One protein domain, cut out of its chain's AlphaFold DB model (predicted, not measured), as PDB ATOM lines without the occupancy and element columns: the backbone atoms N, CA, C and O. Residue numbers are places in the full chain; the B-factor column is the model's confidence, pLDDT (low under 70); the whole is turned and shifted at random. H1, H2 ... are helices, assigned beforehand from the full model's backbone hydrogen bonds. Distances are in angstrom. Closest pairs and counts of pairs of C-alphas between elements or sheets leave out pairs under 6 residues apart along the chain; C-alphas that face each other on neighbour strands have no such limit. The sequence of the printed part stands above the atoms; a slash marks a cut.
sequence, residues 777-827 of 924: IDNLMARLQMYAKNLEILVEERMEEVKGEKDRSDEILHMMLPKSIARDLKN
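This is residues 777 to 827 of the 924 residues of the protein "Guanylate cyclase" of Dimorphilus gyrociliatus (UniProt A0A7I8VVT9). One long helix, H1, makes nearly the whole length of a thin rod, and after its last residue, Met 816, the backbone folds back in a short helix, H2, like a small hook. Residues 777 to 809 of H1 stand free. The printed part has 51 residues, with two named helices, H1 then H2, and no named strand; the class is all helix. It is extended, with a radius of gyration of the C-alphas of 19.5 A and spans of 59 by 17 by 8 A.

Find C-alpha 777 at (26.058, -13.979, -75.225); from there H1, residues 777 to 816, runs 58.1 A to C-alpha 816 at (20.913, 2.462, -19.766). Then look for H2, residues 819 to 826, which spans 10.5 A and ends at C-alpha 826 at (16.993, -8.424, -26.755).

H1 and H2 are close but not clearly touching; their closest C-alphas, those of Leu 813 and Ala 822, are 6.6 A apart. They run opposite ways at a steep tilt of 53 degrees. In H1 and H2 every O i to N i+4 pair is within hydrogen-bond range.

The two C-alphas farthest apart, those of Ile 777 and Pro 818, are 59.2 A apart. The printed part has no cut, and the link from H1 to H2 is tight, with 2 residues. The mean pLDDT of the printed part is 74.2; look for values under 70 at residues 777 to 784, 787 to 788 and 814 to 816.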
ATOM      1  N   ILE A 777      26.376 -13.414 -76.545       63.50
ATOM      2  CA  ILE A 777      26.058 -13.979 -75.225       63.50
ATOM      3  C   ILE A 777      27.294 -13.939 -74.325       63.50
ATOM      4  O   ILE A 777      27.179 -13.531 -73.172       63.50
ATOM      5  N   ASP A 778      28.473 -14.268 -74.858       64.31
ATOM      6  CA  ASP A 778      29.727 -14.241 -74.098       64.31
ATOM      7  C   ASP A 778      30.077 -12.811 -73.636       64.31
ATOM      8  O   ASP A 778      30.418 -12.590 -72.471       64.31
ATOM      9  N   ASN A 779      29.881 -11.808 -74.502       64.25
ATOM     10  CA  ASN A 779      30.079 -10.395 -74.159       64.25
ATOM     11  C   ASN A 779      29.039  -9.865 -73.149       64.25
ATOM     12  O   ASN A 779      29.371  -9.048 -72.282       64.25
ATOM     13  N   LEU A 780      27.786 -10.322 -73.229       63.94
ATOM     14  CA  LEU A 780      26.729  -9.979 -72.272       63.94
ATOM     15  C   LEU A 780      26.990 -10.623 -70.901       63.94
ATOM     16  O   LEU A 780      26.860  -9.957 -69.872       63.94
ATOM     17  N   MET A 781      27.402 -11.893 -70.884       65.94
ATOM     18  CA  MET A 781      27.735 -12.626 -69.661       65.94
ATOM     19  C   MET A 781      28.926 -12.004 -68.933       65.94
ATOM     20  O   MET A 781      28.852 -11.818 -67.720       65.94
ATOM     21  N   ALA A 782      29.967 -11.587 -69.660       68.06
ATOM     22  CA  ALA A 782      31.107 -10.886 -69.070       68.06
ATOM     23  C   ALA A 782      30.688  -9.572 -68.377       68.06
ATOM     24  O   ALA A 782      31.147  -9.264 -67.274       68.06
ATOM     25  N   ARG A 783      29.761  -8.812 -68.977       65.25
ATOM     26  CA  ARG A 783      29.220  -7.587 -68.360       65.25
ATOM     27  C   ARG A 783      28.341  -7.885 -67.145       65.25
ATOM     28  O   ARG A 783      28.472  -7.204 -66.132       65.25
ATOM     29  N   LEU A 784      27.484  -8.907 -67.209       67.62
ATOM     30  CA  LEU A 784      26.635  -9.317 -66.080       67.62
ATOM     31  C   LEU A 784      27.460  -9.788 -64.874       67.62
ATOM     32  O   LEU A 784      27.141  -9.427 -63.743       67.62
ATOM     33  N   GLN A 785      28.549 -10.524 -65.111       70.00
ATOM     34  CA  GLN A 785      29.477 -10.946 -64.058       70.00
ATOM     35  C   GLN A 785      30.152  -9.754 -63.369       70.00
ATOM     36  O   GLN A 785      30.276  -9.738 -62.145       70.00
ATOM     37  N   MET A 786      30.534  -8.725 -64.129       70.19
ATOM     38  CA  MET A 786      31.112  -7.503 -63.564       70.19
ATOM     39  C   MET A 786      30.105  -6.746 -62.680       70.19
ATOM     40  O   MET A 786      30.467  -6.268 -61.606       70.19
ATOM     41  N   TYR A 787      28.832  -6.675 -63.088       69.81
ATOM     42  CA  TYR A 787      27.783  -6.052 -62.274       69.81
ATOM     43  C   TYR A 787      27.489  -6.827 -60.987       69.81
ATOM     44  O   TYR A 787      27.328  -6.204 -59.940       69.81
ATOM     45  N   ALA A 788      27.454  -8.162 -61.048       67.62
ATOM     46  CA  ALA A 788      27.278  -8.998 -59.863       67.62
ATOM     47  C   ALA A 788      28.404  -8.758 -58.844       67.62
ATOM     48  O   ALA A 788      28.128  -8.508 -57.673       67.62
ATOM     49  N   LYS A 789      29.657  -8.701 -59.314       71.19
ATOM     50  CA  LYS A 789      30.823  -8.428 -58.467       71.19
ATOM     51  C   LYS A 789      30.772  -7.048 -57.802       71.19
ATOM     52  O   LYS A 789      31.096  -6.914 -56.629       71.19
ATOM     53  N   ASN A 790      30.345  -6.016 -58.528       73.25
ATOM     54  CA  ASN A 790      30.222  -4.671 -57.956       73.25
ATOM     55  C   ASN A 790      29.092  -4.577 -56.918       73.25
ATOM     56  O   ASN A 790      29.208  -3.824 -55.953       73.25
ATOM     57  N   LEU A 791      28.007  -5.335 -57.101       71.25
ATOM     58  CA  LEU A 791      26.928  -5.416 -56.116       71.25
ATOM     59  C   LEU A 791      27.371  -6.130 -54.840       71.25
ATOM     60  O   LEU A 791      26.981  -5.694 -53.763       71.25
ATOM     61  N   GLU A 792      28.187  -7.179 -54.945       76.12
ATOM     62  CA  GLU A 792      28.759  -7.855 -53.774       76.12
ATOM     63  C   GLU A 792      29.579  -6.886 -52.916       76.12
ATOM     64  O   GLU A 792      29.335  -6.800 -51.716       76.12
ATOM     65  N   ILE A 793      30.451  -6.085 -53.542       80.31
ATOM     66  CA  ILE A 793      31.253  -5.060 -52.849       80.31
ATOM     67  C   ILE A 793      30.345  -4.046 -52.139       80.31
ATOM     68  O   ILE A 793      30.536  -3.751 -50.963       80.31
ATOM     69  N   LEU A 794      29.316  -3.548 -52.827       77.44
ATOM     70  CA  LEU A 794      28.403  -2.554 -52.258       77.44
ATOM     71  C   LEU A 794      27.560  -3.121 -51.103       77.44
ATOM     72  O   LEU A 794      27.262  -2.417 -50.138       77.44
ATOM     73  N   VAL A 795      27.136  -4.384 -51.203       75.69
ATOM     74  CA  VAL A 795      26.434  -5.067 -50.110       75.69
ATOM     75  C   VAL A 795      27.367  -5.199 -48.915       75.69
ATOM     76  O   VAL A 795      26.939  -4.905 -47.806       75.69
ATOM     77  N   GLU A 796      28.623  -5.582 -49.126       80.69
ATOM     78  CA  GLU A 796      29.614  -5.718 -48.058       80.69
ATOM     79  C   GLU A 796      29.845  -4.389 -47.320       80.69
ATOM     80  O   GLU A 796      29.676  -4.348 -46.100       80.69
ATOM     81  N   GLU A 797      30.056  -3.285 -48.046       82.62
ATOM     82  CA  GLU A 797      30.156  -1.932 -47.468       82.62
ATOM     83  C   GLU A 797      28.908  -1.565 -46.646       82.62
ATOM     84  O   GLU A 797      28.996  -1.107 -45.504       82.62
ATOM     85  N   ARG A 798      27.710  -1.817 -47.191       73.00
ATOM     86  CA  ARG A 798      26.454  -1.486 -46.504       73.00
ATOM     87  C   ARG A 798      26.223  -2.357 -45.268       73.00
ATOM     88  O   ARG A 798      25.630  -1.891 -44.294       73.00
ATOM     89  N   MET A 799      26.672  -3.612 -45.290       73.38
ATOM     90  CA  MET A 799      26.593  -4.498 -44.130       73.38
ATOM     91  C   MET A 799      27.554  -4.070 -43.020       73.38
ATOM     92  O   MET A 799      27.195  -4.205 -41.847       73.38
ATOM     93  N   GLU A 800      28.720  -3.509 -43.351       87.56
ATOM     94  CA  GLU A 800      29.618  -2.902 -42.361       87.56
ATOM     95  C   GLU A 800      28.997  -1.667 -41.700       87.56
ATOM     96  O   GLU A 800      29.018  -1.559 -40.472       87.56
ATOM     97  N   GLU A 801      28.362  -0.782 -42.471       80.19
ATOM     98  CA  GLU A 801      27.669   0.390 -41.916       80.19
ATOM     99  C   GLU A 801      26.522  -0.010 -40.974       80.19
ATOM    100  O   GLU A 801      26.416   0.504 -39.858       80.19
ATOM    101  N   VAL A 802      25.696  -0.983 -41.380       76.88
ATOM    102  CA  VAL A 802      24.604  -1.514 -40.542       76.88
ATOM    103  C   VAL A 802      25.149  -2.170 -39.274       76.88
ATOM    104  O   VAL A 802      24.545  -2.058 -38.203       76.88
ATOM    105  N   LYS A 803      26.295  -2.852 -39.367       79.75
ATOM    106  CA  LYS A 803      26.974  -3.416 -38.200       79.75
ATOM    107  C   LYS A 803      27.445  -2.310 -37.252       79.75
ATOM    108  O   LYS A 803      27.191  -2.420 -36.057       79.75
ATOM    109  N   GLY A 804      28.023  -1.227 -37.771       82.81
ATOM    110  CA  GLY A 804      28.431  -0.068 -36.973       82.81
ATOM    111  C   GLY A 804      27.261   0.607 -36.246       82.81
ATOM    112  O   GLY A 804      27.354   0.893 -35.051       82.81
ATOM    113  N   GLU A 805      26.125   0.804 -36.921       74.06
ATOM    114  CA  GLU A 805      24.916   1.342 -36.276       74.06
ATOM    115  C   GLU A 805      24.361   0.400 -35.200       74.06
ATOM    116  O   GLU A 805      23.914   0.850 -34.139       74.06
ATOM    117  N   LYS A 806      24.419  -0.915 -35.439       79.25
ATOM    118  CA  LYS A 806      24.002  -1.926 -34.464       79.25
ATOM    119  C   LYS A 806      24.891  -1.930 -33.223       79.25
ATOM    120  O   LYS A 806      24.356  -1.972 -32.117       79.25
ATOM    121  N   ASP A 807      26.207  -1.861 -33.399       80.00
ATOM    122  CA  ASP A 807      27.165  -1.827 -32.291       80.00
ATOM    123  C   ASP A 807      26.948  -0.567 -31.436       80.00
ATOM    124  O   ASP A 807      26.846  -0.657 -30.211       80.00
ATOM    125  N   ARG A 808      26.720   0.588 -32.077       78.69
ATOM    126  CA  ARG A 808      26.362   1.842 -31.391       78.69
ATOM    127  C   ARG A 808      25.038   1.736 -30.629       78.69
ATOM    128  O   ARG A 808      24.917   2.242 -29.514       78.69
ATOM    129  N   SER A 809      24.035   1.073 -31.207       78.00
ATOM    130  CA  SER A 809      22.757   0.827 -30.530       78.00
ATOM    131  C   SER A 809      22.911  -0.096 -29.316       78.00
ATOM    132  O   SER A 809      22.235   0.114 -28.307       78.00
ATOM    133  N   ASP A 810      23.765  -1.118 -29.403       75.56
ATOM    134  CA  ASP A 810      24.029  -2.054 -28.307       75.56
ATOM    135  C   ASP A 810      24.809  -1.381 -27.165       75.56
ATOM    136  O   ASP A 810      24.515  -1.618 -25.991       75.56
ATOM    137  N   GLU A 811      25.746  -0.491 -27.491       77.31
ATOM    138  CA  GLU A 811      26.490   0.310 -26.517       77.31
ATOM    139  C   GLU A 811      25.562   1.237 -25.717       77.31
ATOM    140  O   GLU A 811      25.570   1.210 -24.484       77.31
ATOM    141  N   ILE A 812      24.666   1.969 -26.393       76.31
ATOM    142  CA  ILE A 812      23.668   2.830 -25.734       76.31
ATOM    143  C   ILE A 812      22.741   2.022 -24.822       76.31
ATOM    144  O   ILE A 812      22.424   2.446 -23.708       76.31
ATOM    145  N   LEU A 813      22.324   0.833 -25.258       73.62
ATOM    146  CA  LEU A 813      21.480  -0.042 -24.449       73.62
ATOM    147  C   LEU A 813      22.194  -0.498 -23.166       73.62
ATOM    148  O   LEU A 813      21.559  -0.608 -22.117       73.62
ATOM    149  N   HIS A 814      23.506  -0.737 -23.235       69.25
ATOM    150  CA  HIS A 814      24.331  -1.088 -22.080       69.25
ATOM    151  C   HIS A 814      24.612   0.086 -21.136       69.25
ATOM    152  O   HIS A 814      24.808  -0.158 -19.947       69.25
ATOM    153  N   MET A 815      24.571   1.331 -21.623       64.81
ATOM    154  CA  MET A 815      24.640   2.524 -20.766       64.81
ATOM    155  C   MET A 815      23.368   2.716 -19.926       64.81
ATOM    156  O   MET A 815      23.431   3.239 -18.818       64.81
ATOM    157  N   MET A 816      22.212   2.277 -20.432       69.31
ATOM    158  CA  MET A 816      20.913   2.462 -19.766       69.31
ATOM    159  C   MET A 816      20.481   1.261 -18.914       69.31
ATOM    160  O   MET A 816      19.654   1.404 -18.014       69.31
ATOM    161  N   LEU A 817      20.987   0.058 -19.210       72.75
ATOM    162  CA  LEU A 817      20.560  -1.191 -18.579       72.75
ATOM    163  C   LEU A 817      21.740  -2.146 -18.337       72.75
ATOM    164  O   LEU A 817      22.600  -2.304 -19.206       72.75
ATOM    165  N   PRO A 818      21.741  -2.910 -17.223       75.12
ATOM    166  CA  PRO A 818      22.733  -3.956 -16.996       75.12
ATOM    167  C   PRO A 818      22.834  -4.952 -18.155       75.12
ATOM    168  O   PRO A 818      21.819  -5.404 -18.695       75.12
ATOM    169  N   LYS A 819      24.057  -5.400 -18.473       74.94
ATOM    170  CA  LYS A 819      24.335  -6.338 -19.582       74.94
ATOM    171  C   LYS A 819      23.507  -7.627 -19.542       74.94
ATOM    172  O   LYS A 819      23.263  -8.215 -20.593       74.94
ATOM    173  N   SER A 820      23.122  -8.114 -18.362       74.25
ATOM    174  CA  SER A 820      22.249  -9.289 -18.206       74.25
ATOM    175  C   SER A 820      20.806  -8.990 -18.627       74.25
ATOM    176  O   SER A 820      20.235  -9.728 -19.423       74.25
ATOM    177  N   ILE A 821      20.258  -7.863 -18.168       76.56
ATOM    178  CA  ILE A 821      18.888  -7.414 -18.447       76.56
ATOM    179  C   ILE A 821      18.732  -7.018 -19.921       76.56
ATOM    180  O   ILE A 821      17.774  -7.434 -20.570       76.56
ATOM    181  N   ALA A 822      19.702  -6.286 -20.477       79.38
ATOM    182  CA  ALA A 822      19.723  -5.914 -21.892       79.38
ATOM    183  C   ALA A 822      19.712  -7.149 -22.817       79.38
ATOM    184  O   ALA A 822      18.977  -7.182 -23.804       79.38
ATOM    185  N   ARG A 823      20.467  -8.204 -22.467       77.88
ATOM    186  CA  ARG A 823      20.471  -9.478 -23.209       77.88
ATOM    187  C   ARG A 823      19.135 -10.209 -23.127       77.88
ATOM    188  O   ARG A 823      18.681 -10.745 -24.136       77.88
ATOM    189  N   ASP A 824      18.510 -10.248 -21.956       79.56
ATOM    190  CA  ASP A 824      17.210 -10.902 -21.799       79.56
ATOM    191  C   ASP A 824      16.111 -10.170 -22.582       79.56
ATOM    192  O   ASP A 824      15.346 -10.824 -23.295       79.56
ATOM    193  N   LEU A 825      16.103  -8.832 -22.565       78.75
ATOM    194  CA  LEU A 825      15.182  -8.016 -23.366       78.75
ATOM    195  C   LEU A 825      15.397  -8.200 -24.873       78.75
ATOM    196  O   LEU A 825      14.430  -8.399 -25.608       78.75
ATOM    197  N   LYS A 826      16.653  -8.208 -25.336       76.00
ATOM    198  CA  LYS A 826      16.993  -8.424 -26.755       76.00
ATOM    199  C   LYS A 826      16.572  -9.807 -27.261       76.00
ATOM    200  O   LYS A 826      16.213  -9.955 -28.423       76.00
ATOM    201  N   ASN A 827      16.554 -10.804 -26.378       80.19
ATOM    202  CA  ASN A 827      16.079 -12.158 -26.671       80.19
ATOM    203  C   ASN A 827      14.557 -12.331 -26.485       80.19
ATOM    204  O   ASN A 827      14.070 -13.462 -26.474       80.19
TER     205      ASN A 827